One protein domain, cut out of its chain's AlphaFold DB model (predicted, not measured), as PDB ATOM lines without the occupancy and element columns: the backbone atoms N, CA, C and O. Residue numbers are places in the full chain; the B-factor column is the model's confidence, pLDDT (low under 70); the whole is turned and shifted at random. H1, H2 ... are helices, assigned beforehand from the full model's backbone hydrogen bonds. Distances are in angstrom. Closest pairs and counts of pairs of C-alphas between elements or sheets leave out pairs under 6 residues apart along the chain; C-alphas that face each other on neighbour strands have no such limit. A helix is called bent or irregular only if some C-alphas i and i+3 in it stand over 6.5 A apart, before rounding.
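AT A GLANCE: This is residues 523 to 600 of the 909 residues of the protein "Regulator of nonsense transcripts putative" of Entamoeba histolytica (UniProt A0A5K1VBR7). The longest helix, H5, which has a kink, crosses H2 and the first residues of H4 at nearly right angles, while H2 and H4 run slanting past each other in opposite ways. The short helix H1 leads into H2, the short helix H3 packs on the first residues of H4, and a loop, residues 546 to 557, joins H3 to H4. The printed part has 78 residues with five named helices, H1 to H5 in chain order, and no named strand; the class is all helix. It is compact, with a radius of gyration of the C-alphas of 12.2 A and spans of 35 by 28 by 19 A.

HOW THE PARTS SIT: H5, residues 579 to 598, has a kink of 67 degrees near residue 592. With residues 589 to 597 alone it touches H2, residues 529 to 537; the closest C-alphas, of Thr 533 and Ile 596, are 5.6 A apart, and the lines are only just about perpendicular at 73 degrees. With residues 581 to 585 alone H5 touches residues 558 to 562 of H4, residues 558 to 570, about perpendicular at 74 degrees; the closest C-alphas are those of Leu 561 and Lys 581, 6.8 A apart. H2 and H4 touch at a tilt of 36 degrees, only just steep, and run opposite ways; the closest C-alphas, of Leu 534 and Ile 559, are 6.1 A apart. H4 is the hub, touching three helices; the third is H3, residues 541 to 545, which it touches with residues 558 to 560 alone, the closest C-alphas being those of Phe 544 and Leu 558, 5.6 A apart. H1, residues 523 to 527, is close to H2 but not clearly touching, the closest C-alphas being those of Trp 525 and Ala 531 at 6.6 A. H1 and H5 are apart. The packing is mostly crossed: none of the three touching pairs with a tilt is shallow. Each O i to N i+4 pair is within hydrogen-bond range in H2 and H3, against 8 of 9 in H4, 14 of 16 in H5 and 0 of 1 in H1, where 1 of 2 O i to N i+3 pairs is within range.

IN THESE COORDINATES: H5 spans 27.9 A from C-alpha 579 to C-alpha 598, which is at (247.887, 289.615, 299.719); it is irregular, with C-alphas 591 and 594 8.1 A apart. H4 spans 19.0 A from C-alpha 558 at (254.754, 296.790, 316.052). H2 spans 11.9 A, H3 5.9 A and H1 8.9 A. H1 begins at C-alpha 523, at (258.878, 310.091, 297.998), and is irregular, with C-alphas 523 and 526 7.5 A apart.

THE WHOLE: The two C-alphas farthest apart, of Asp 523 and Asp 552, are 38.4 A apart. The printed part has no cut. The link from H3 to H4 is long, that from H4 to H5 short, and the other two are tight. Mean pLDDT of the printed part is 87.3; residues 571 to 580 are under 70.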
ATOM      1  N   ASP A 523     260.091 310.044 298.826       86.62
ATOM      2  CA  ASP A 523     258.878 310.091 297.998       86.62
ATOM      3  C   ASP A 523     258.416 308.715 297.474       86.62
ATOM      4  O   ASP A 523     257.423 308.627 296.753       86.62
ATOM      5  N   GLN A 524     259.117 307.633 297.827       90.50
ATOM      6  CA  GLN A 524     258.726 306.244 297.571       90.50
ATOM      7  C   GLN A 524     258.522 305.431 298.862       90.50
ATOM      8  O   GLN A 524     258.329 304.215 298.793       90.50
ATOM      9  N   TRP A 525     258.534 306.070 300.043       89.12
ATOM     10  CA  TRP A 525     258.329 305.378 301.324       89.12
ATOM     11  C   TRP A 525     257.016 304.586 301.362       89.12
ATOM     12  O   TRP A 525     256.995 303.451 301.826       89.12
ATOM     13  N   ASP A 526     255.935 305.154 300.834       91.56
ATOM     14  CA  ASP A 526     254.600 304.550 300.727       91.56
ATOM     15  C   ASP A 526     254.551 303.276 299.869       91.56
ATOM     16  O   ASP A 526     253.632 302.472 300.010       91.56
ATOM     17  N   LEU A 527     255.541 303.052 299.002       93.62
ATOM     18  CA  LEU A 527     255.651 301.811 298.237       93.62
ATOM     19  C   LEU A 527     256.306 300.690 299.049       93.62
ATOM     20  O   LEU A 527     256.164 299.526 298.685       93.62
ATOM     21  N   CYS A 528     257.079 301.002 300.091       92.38
ATOM     22  CA  CYS A 528     258.007 300.041 300.681       92.38
ATOM     23  C   CYS A 528     257.324 298.994 301.571       92.38
ATOM     24  O   CYS A 528     256.290 299.248 302.188       92.38
ATOM     25  N   ILE A 529     257.954 297.822 301.705       93.88
ATOM     26  CA  ILE A 529     257.452 296.731 302.558       93.88
ATOM     27  C   ILE A 529     257.171 297.183 304.003       93.88
ATOM     28  O   ILE A 529     256.183 296.751 304.588       93.88
ATOM     29  N   TYR A 530     257.961 298.102 304.570       93.69
ATOM     30  CA  TYR A 530     257.732 298.637 305.921       93.69
ATOM     31  C   TYR A 530     256.469 299.512 306.009       93.69
ATOM     32  O   TYR A 530     255.773 299.470 307.020       93.69
ATOM     33  N   ALA A 531     256.134 300.257 304.951       93.62
ATOM     34  CA  ALA A 531     254.884 301.013 304.869       93.62
ATOM     35  C   ALA A 531     253.679 300.087 304.665       93.62
ATOM     36  O   ALA A 531     252.698 300.225 305.388       93.62
ATOM     37  N   ARG A 532     253.782 299.077 303.786       94.81
ATOM     38  CA  ARG A 532     252.739 298.045 303.631       94.81
ATOM     39  C   ARG A 532     252.508 297.250 304.917       94.81
ATOM     40  O   ARG A 532     251.372 296.944 305.250       94.81
ATOM     41  N   THR A 533     253.562 296.987 305.691       95.50
ATOM     42  CA  THR A 533     253.439 296.353 307.017       95.50
ATOM     43  C   THR A 533     252.696 297.250 308.004       95.50
ATOM     44  O   THR A 533     251.923 296.743 308.805       95.50
ATOM     45  N   LEU A 534     252.897 298.572 307.949       95.69
ATOM     46  CA  LEU A 534     252.158 299.522 308.784       95.69
ATOM     47  C   LEU A 534     250.683 299.597 308.369       95.69
ATOM     48  O   LEU A 534     249.819 299.564 309.234       95.69
ATOM     49  N   GLU A 535     250.391 299.651 307.069       94.56
ATOM     50  CA  GLU A 535     249.019 299.623 306.541       94.56
ATOM     51  C   GLU A 535     248.280 298.338 306.945       94.56
ATOM     52  O   GLU A 535     247.173 298.417 307.464       94.56
ATOM     53  N   TYR A 536     248.917 297.173 306.787       95.06
ATOM     54  CA  TYR A 536     248.395 295.876 307.234       95.06
ATOM     55  C   TYR A 536     248.208 295.819 308.759       95.06
ATOM     56  O   TYR A 536     247.163 295.393 309.240       95.06
ATOM     57  N   ALA A 537     249.176 296.309 309.540       95.94
ATOM     58  CA  ALA A 537     249.081 296.321 310.999       95.94
ATOM     59  C   ALA A 537     247.972 297.249 311.534       95.94
ATOM     60  O   ALA A 537     247.436 296.998 312.610       95.94
ATOM     61  N   LEU A 538     247.604 298.295 310.787       95.94
ATOM     62  CA  LEU A 538     246.491 299.194 311.115       95.94
ATOM     63  C   LEU A 538     245.104 298.604 310.785       95.94
ATOM     64  O   LEU A 538     244.101 299.185 311.187       95.94
ATOM     65  N   GLN A 539     245.021 297.458 310.097       94.88
ATOM     66  CA  GLN A 539     243.755 296.735 309.887       94.88
ATOM     67  C   GLN A 539     243.325 295.920 311.124       94.88
ATOM     68  O   GLN A 539     242.159 295.556 311.238       94.88
ATOM     69  N   ASP A 540     244.257 295.642 312.041       95.00
ATOM     70  CA  ASP A 540     244.077 294.799 313.232       95.00
ATOM     71  C   ASP A 540     244.898 295.394 314.397       95.00
ATOM     72  O   ASP A 540     245.876 294.824 314.893       95.00
ATOM     73  N   GLU A 541     244.559 296.634 314.771       95.19
ATOM     74  CA  GLU A 541     245.381 297.430 315.688       95.19
ATOM     75  C   GLU A 541     245.620 296.752 317.042       95.19
ATOM     76  O   GLU A 541     246.710 296.881 317.598       95.19
ATOM     77  N   GLU A 542     244.645 296.019 317.580       93.94
ATOM     78  CA  GLU A 542     244.764 295.366 318.888       93.94
ATOM     79  C   GLU A 542     245.852 294.282 318.872       93.94
ATOM     80  O   GLU A 542     246.797 294.336 319.668       93.94
ATOM     81  N   ARG A 543     245.810 293.372 317.888       94.94
ATOM     82  CA  ARG A 543     246.828 292.325 317.694       94.94
ATOM     83  C   ARG A 543     248.224 292.898 317.472       94.94
ATOM     84  O   ARG A 543     249.206 292.309 317.930       94.94
ATOM     85  N   PHE A 544     248.342 294.020 316.759       96.31
ATOM     86  CA  PHE A 544     249.644 294.606 316.426       96.31
ATOM     87  C   PHE A 544     250.174 295.618 317.459       96.31
ATOM     88  O   PHE A 544     251.370 295.942 317.435       96.31
ATOM     89  N   ARG A 545     249.347 296.051 318.421       96.06
ATOM     90  CA  ARG A 545     249.770 296.785 319.631       96.06
ATOM     91  C   ARG A 545     250.412 295.869 320.681       96.06
ATOM     92  O   ARG A 545     251.364 296.306 321.326       96.06
ATOM     93  N   GLU A 546     249.973 294.614 320.800       94.62
ATOM     94  CA  GLU A 546     250.569 293.592 321.687       94.62
ATOM     95  C   GLU A 546     251.215 292.422 320.919       94.62
ATOM     96  O   GLU A 546     251.152 291.256 321.318       94.62
ATOM     97  N   TYR A 547     251.862 292.727 319.795       95.81
ATOM     98  CA  TYR A 547     252.344 291.712 318.867       95.81
ATOM     99  C   TYR A 547     253.402 290.783 319.479       95.81
ATOM    100  O   TYR A 547     254.405 291.236 320.040       95.81
ATOM    101  N   ARG A 548     253.220 289.469 319.296       92.44
ATOM    102  CA  ARG A 548     254.187 288.429 319.680       92.44
ATOM    103  C   ARG A 548     254.694 287.667 318.458       92.44
ATOM    104  O   ARG A 548     253.925 287.308 317.560       92.44
ATOM    105  N   LEU A 549     255.991 287.361 318.433       88.69
ATOM    106  CA  LEU A 549     256.591 286.538 317.378       88.69
ATOM    107  C   LEU A 549     256.254 285.055 317.602       88.69
ATOM    108  O   LEU A 549     255.651 284.433 316.724       88.69
ATOM    109  N   ARG A 550     256.543 284.535 318.795       88.81
ATOM    110  CA  ARG A 550     256.129 283.224 319.331       88.81
ATOM    111  C   ARG A 550     255.146 283.423 320.497       88.81
ATOM    112  O   ARG A 550     255.132 284.516 321.056       88.81
ATOM    113  N   PRO A 551     254.349 282.414 320.900       86.44
ATOM    114  CA  PRO A 551     253.400 282.552 322.015       86.44
ATOM    115  C   PRO A 551     254.042 283.065 323.315       86.44
ATOM    116  O   PRO A 551     253.463 283.916 323.994       86.44
ATOM    117  N   ASP A 552     255.256 282.594 323.604       89.06
ATOM    118  CA  ASP A 552     255.999 282.845 324.846       89.06
ATOM    119  C   ASP A 552     256.853 284.128 324.816       89.06
ATOM    120  O   ASP A 552     257.402 284.533 325.841       89.06
ATOM    121  N   ASP A 553     256.987 284.780 323.653       87.31
ATOM    122  CA  ASP A 553     257.759 286.019 323.536       87.31
ATOM    123  C   ASP A 553     257.026 287.183 324.222       87.31
ATOM    124  O   ASP A 553     255.808 287.342 324.092       87.31
ATOM    125  N   SER A 554     257.775 288.062 324.895       89.38
ATOM    126  CA  SER A 554     257.217 289.304 325.445       89.38
ATOM    127  C   SER A 554     256.595 290.159 324.325       89.38
ATOM    128  O   SER A 554     257.272 290.403 323.317       89.38
ATOM    129  N   PRO A 555     255.347 290.645 324.480       92.94
ATOM    130  CA  PRO A 555     254.674 291.422 323.445       92.94
ATOM    131  C   PRO A 555     255.369 292.762 323.188       92.94
ATOM    132  O   PRO A 555     255.985 293.354 324.079       92.94
ATOM    133  N   PHE A 556     255.247 293.267 321.962       93.31
ATOM    134  CA  PHE A 556     255.714 294.598 321.588       93.31
ATOM    135  C   PHE A 556     254.775 295.270 320.584       93.31
ATOM    136  O   PHE A 556     254.165 294.628 319.735       93.31
ATOM    137  N   ASN A 557     254.714 296.598 320.638       95.75
ATOM    138  CA  ASN A 557     253.867 297.387 319.752       95.75
ATOM    139  C   ASN A 557     254.545 297.583 318.385       95.75
ATOM    140  O   ASN A 557     255.402 298.457 318.226       95.75
ATOM    141  N   LEU A 558     254.181 296.757 317.401       95.56
ATOM    142  CA  LEU A 558     254.754 296.790 316.052       95.56
ATOM    143  C   LEU A 558     254.413 298.100 315.325       95.56
ATOM    144  O   LEU A 558     255.280 298.666 314.660       95.56
ATOM    145  N   ILE A 559     253.190 298.611 315.497       97.00
ATOM    146  CA  ILE A 559     252.720 299.866 314.887       97.00
ATOM    147  C   ILE A 559     253.612 301.033 315.326       97.00
ATOM    148  O   ILE A 559     254.131 301.768 314.485       97.00
ATOM    149  N   LYS A 560     253.878 301.157 316.632       95.81
ATOM    150  CA  LYS A 560     254.783 302.170 317.190       95.81
ATOM    151  C   LYS A 560     256.189 302.052 316.605       95.81
ATOM    152  O   LYS A 560     256.751 303.063 316.196       95.81
ATOM    153  N   LEU A 561     256.746 300.841 316.518       93.69
ATOM    154  CA  LEU A 561     258.077 300.638 315.932       93.69
ATOM    155  C   LEU A 561     258.133 301.071 314.455       93.69
ATOM    156  O   LEU A 561     259.095 301.720 314.044       93.69
ATOM    157  N   LEU A 562     257.097 300.775 313.666       93.25
ATOM    158  CA  LEU A 562     257.009 301.169 312.255       93.25
ATOM    159  C   LEU A 562     256.807 302.683 312.065       93.25
ATOM    160  O   LEU A 562     257.360 303.256 311.123       93.25
ATOM    161  N   LEU A 563     256.077 303.347 312.966       92.44
ATOM    162  CA  LEU A 563     255.954 304.810 312.995       92.44
ATOM    163  C   LEU A 563     257.288 305.482 313.356       92.44
ATOM    164  O   LEU A 563     257.747 306.349 312.614       92.44
ATOM    165  N   GLU A 564     257.969 305.021 314.410       90.50
ATOM    166  CA  GLU A 564     259.313 305.498 314.776       90.50
ATOM    167  C   GLU A 564     260.324 305.302 313.624       90.50
ATOM    168  O   GLU A 564     261.182 306.154 313.389       90.50
ATOM    169  N   LEU A 565     260.226 304.196 312.872       88.06
ATOM    170  CA  LEU A 565     261.076 303.939 311.703       88.06
ATOM    171  C   LEU A 565     260.777 304.918 310.552       88.06
ATOM    172  O   LEU A 565     261.706 305.454 309.947       88.06
ATOM    173  N   LYS A 566     259.496 305.195 310.276       87.38
ATOM    174  CA  LYS A 566     259.045 306.189 309.281       87.38
ATOM    175  C   LYS A 566     259.522 307.607 309.619       87.38
ATOM    176  O   LYS A 566     259.809 308.392 308.718       87.38
ATOM    177  N   GLU A 567     259.629 307.948 310.900       85.69
ATOM    178  CA  GLU A 567     260.214 309.220 311.344       85.69
ATOM    179  C   GLU A 567     261.742 309.233 311.213       85.69
ATOM    180  O   GLU A 567     262.305 310.205 310.707       85.69
ATOM    181  N   ALA A 568     262.423 308.140 311.574       81.38
ATOM    182  CA  ALA A 568     263.875 308.025 311.436       81.38
ATOM    183  C   ALA A 568     264.363 308.165 309.981       81.38
ATOM    184  O   ALA A 568     265.470 308.666 309.755       81.38
ATOM    185  N   THR A 569     263.551 307.767 308.992       78.25
ATOM    186  CA  THR A 569     263.902 307.871 307.563       78.25
ATOM    187  C   THR A 569     263.809 309.299 307.023       78.25
ATOM    188  O   THR A 569     264.659 309.683 306.219       78.25
ATOM    189  N   ARG A 570     262.874 310.128 307.520       77.19
ATOM    190  CA  ARG A 570     262.750 311.559 307.149       77.19
ATOM    191  C   ARG A 570     264.055 312.327 307.348       77.19
ATOM    192  O   ARG A 570     264.469 313.087 306.479       77.19
ATOM    193  N   ASN A 571     264.722 312.079 308.473       69.44
ATOM    194  CA  ASN A 571     265.940 312.784 308.871       69.44
ATOM    195  C   ASN A 571     267.230 312.116 308.347       69.44
ATOM    196  O   ASN A 571     268.321 312.477 308.782       69.44
ATOM    197  N   ARG A 572     267.123 311.117 307.454       60.50
ATOM    198  CA  ARG A 572     268.222 310.237 306.989       60.50
ATOM    199  C   ARG A 572     268.971 309.481 308.104       60.50
ATOM    200  O   ARG A 572     269.976 308.831 307.842       60.50
ATOM    201  N   THR A 573     268.479 309.488 309.341       62.53
ATOM    202  CA  THR A 573     269.137 308.878 310.511       62.53
ATOM    203  C   THR A 573     268.756 307.409 310.740       62.53
ATOM    204  O   THR A 573     268.745 306.948 311.880       62.53
ATOM    205  N   VAL A 574     268.476 306.652 309.672       60.22
ATOM    206  CA  VAL A 574     268.124 305.215 309.734       60.22
ATOM    207  C   VAL A 574     269.199 304.405 310.473       60.22
ATOM    208  O   VAL A 574     268.882 303.543 311.289       60.22
ATOM    209  N   ILE A 575     270.467 304.776 310.269       55.53
ATOM    210  CA  ILE A 575     271.670 304.212 310.903       55.53
ATOM    211  C   ILE A 575     271.588 304.175 312.444       55.53
ATOM    212  O   ILE A 575     272.174 303.298 313.072       55.53
ATOM    213  N   LYS A 576     270.852 305.102 313.075       58.06
ATOM    214  CA  LYS A 576     270.734 305.197 314.544       58.06
ATOM    215  C   LYS A 576     269.608 304.337 315.136       58.06
ATOM    216  O   LYS A 576     269.386 304.379 316.345       58.06
ATOM    217  N   TYR A 577     268.861 303.594 314.321       69.06
ATOM    218  CA  TYR A 577     267.690 302.851 314.782       69.06
ATOM    219  C   TYR A 577     268.080 301.497 315.411       69.06
ATOM    220  O   TYR A 577     268.814 300.703 314.824       69.06
ATOM    221  N   SER A 578     267.599 301.227 316.632       68.94
ATOM    222  CA  SER A 578     268.102 300.134 317.484       68.94
ATOM    223  C   SER A 578     267.967 298.734 316.862       68.94
ATOM    224  O   SER A 578     266.887 298.326 316.425       68.94
ATOM    225  N   ARG A 579     269.049 297.940 316.930       63.69
ATOM    226  CA  ARG A 579     269.105 296.544 316.446       63.69
ATOM    227  C   ARG A 579     267.965 295.670 316.976       63.69
ATOM    228  O   ARG A 579     267.409 294.886 316.211       63.69
ATOM    229  N   ARG A 580     267.586 295.803 318.257       69.31
ATOM    230  CA  ARG A 580     266.494 295.005 318.855       69.31
ATOM    231  C   ARG A 580     265.142 295.359 318.233       69.31
ATOM    232  O   ARG A 580     264.382 294.462 317.880       69.31
ATOM    233  N   LYS A 581     264.878 296.655 318.024       81.00
ATOM    234  CA  LYS A 581     263.676 297.130 317.322       81.00
ATOM    235  C   LYS A 581     263.638 296.606 315.878       81.00
ATOM    236  O   LYS A 581     262.597 296.123 315.442       81.00
ATOM    237  N   MET A 582     264.773 296.593 315.170       77.81
ATOM    238  CA  MET A 582     264.830 296.025 313.816       77.81
ATOM    239  C   MET A 582     264.655 294.512 313.756       77.81
ATOM    240  O   MET A 582     263.974 294.040 312.851       77.81
ATOM    241  N   GLY A 583     265.223 293.751 314.695       78.50
ATOM    242  CA  GLY A 583     264.998 292.303 314.775       78.50
ATOM    243  C   GLY A 583     263.512 291.977 314.932       78.50
ATOM    244  O   GLY A 583     262.982 291.130 314.212       78.50
ATOM    245  N   ASN A 584     262.821 292.724 315.797       86.19
ATOM    246  CA  ASN A 584     261.378 292.623 315.993       86.19
ATOM    247  C   ASN A 584     260.590 292.921 314.703       86.19
ATOM    248  O   ASN A 584     259.788 292.088 314.283       86.19
ATOM    249  N   ILE A 585     260.856 294.055 314.035       89.62
ATOM    250  CA  ILE A 585     260.204 294.410 312.758       89.62
ATOM    251  C   ILE A 585     260.494 293.359 311.674       89.62
ATOM    252  O   ILE A 585     259.576 292.891 311.009       89.62
ATOM    253  N   HIS A 586     261.756 292.963 311.485       86.31
ATOM    254  CA  HIS A 586     262.155 292.022 310.435       86.31
ATOM    255  C   HIS A 586     261.489 290.654 310.607       86.31
ATOM    256  O   HIS A 586     260.980 290.083 309.641       86.31
ATOM    257  N   ASN A 587     261.460 290.135 311.835       87.25
ATOM    258  CA  ASN A 587     260.828 288.853 312.126       87.25
ATOM    259  C   ASN A 587     259.298 288.929 312.001       87.25
ATOM    260  O   ASN A 587     258.696 287.958 311.543       87.25
ATOM    261  N   ALA A 588     258.676 290.071 312.324       91.75
ATOM    262  CA  ALA A 588     257.248 290.291 312.099       91.75
ATOM    263  C   ALA A 588     256.924 290.303 310.597       91.75
ATOM    264  O   ALA A 588     256.070 289.543 310.153       91.75
ATOM    265  N   ILE A 589     257.687 291.054 309.790       91.69
ATOM    266  CA  ILE A 589     257.561 291.053 308.322       91.69
ATOM    267  C   ILE A 589     257.740 289.644 307.756       91.69
ATOM    268  O   ILE A 589     256.993 289.252 306.870       91.69
ATOM    269  N   LYS A 590     258.696 288.858 308.268       88.62
ATOM    270  CA  LYS A 590     258.915 287.472 307.826       88.62
ATOM    271  C   LYS A 590     257.741 286.543 308.174       88.62
ATOM    272  O   LYS A 590     257.434 285.665 307.377       88.62
ATOM    273  N   LYS A 591     257.118 286.717 309.345       90.06
ATOM    274  CA  LYS A 591     255.979 285.911 309.823       90.06
ATOM    275  C   LYS A 591     254.671 286.266 309.108       90.06
ATOM    276  O   LYS A 591     253.932 285.372 308.721       90.06
ATOM    277  N   GLU A 592     254.414 287.552 308.904       92.19
ATOM    278  CA  GLU A 592     253.163 288.072 308.333       92.19
ATOM    279  C   GLU A 592     253.234 288.300 306.810       92.19
ATOM    280  O   GLU A 592     252.281 288.810 306.222       92.19
ATOM    281  N   PHE A 593     254.353 287.954 306.153       90.94
ATOM    282  CA  PHE A 593     254.686 288.411 304.794       90.94
ATOM    283  C   PHE A 593     253.559 288.222 303.782       90.94
ATOM    284  O   PHE A 593     253.238 289.150 303.045       90.94
ATOM    285  N   LYS A 594     252.929 287.039 303.790       88.56
ATOM    286  CA  LYS A 594     251.815 286.716 302.898       88.56
ATOM    287  C   LYS A 594     250.619 287.649 303.107       88.56
ATOM    288  O   LYS A 594     250.070 288.123 302.123       88.56
ATOM    289  N   GLY A 595     250.256 287.962 304.352       90.00
ATOM    290  CA  GLY A 595     249.170 288.899 304.660       90.00
ATOM    291  C   GLY A 595     249.488 290.323 304.196       90.00
ATOM    292  O   GLY A 595     248.686 290.930 303.493       90.00
ATOM    293  N   ILE A 596     250.703 290.803 304.485       91.69
ATOM    294  CA  ILE A 596     251.182 292.147 304.103       91.69
ATOM    295  C   ILE A 596     251.107 292.386 302.579       91.69
ATOM    296  O   ILE A 596     250.930 293.520 302.133       91.69
ATOM    297  N   ILE A 597     251.256 291.330 301.774       91.12
ATOM    298  CA  ILE A 597     251.284 291.409 300.305       91.12
ATOM    299  C   ILE A 597     250.039 290.834 299.617       91.12
ATOM    300  O   ILE A 597     249.954 290.942 298.396       91.12
ATOM    301  N   GLU A 598     249.077 290.241 300.333       88.25
ATOM    302  CA  GLU A 598     247.887 289.615 299.719       88.25
ATOM    303  C   GLU A 598     247.047 290.649 298.948       88.25
ATOM    304  O   GLU A 598     246.553 290.389 297.849       88.25
ATOM    305  N   ASP A 599     247.009 291.871 299.474       88.00
ATOM    306  CA  ASP A 599     246.405 293.061 298.877       88.00
ATOM    307  C   ASP A 599     247.188 293.635 297.678       88.00
ATOM    308  O   ASP A 599     246.629 294.381 296.873       88.00
ATOM    309  N   CYS A 600     248.477 293.318 297.531       92.69
ATOM    310  CA  CYS A 600     249.349 293.925 296.524       92.69
ATOM    311  C   CYS A 600     249.292 293.179 295.185       92.69
ATOM    312  O   CYS A 600     249.545 291.979 295.127       92.69
TER     313      CYS A 600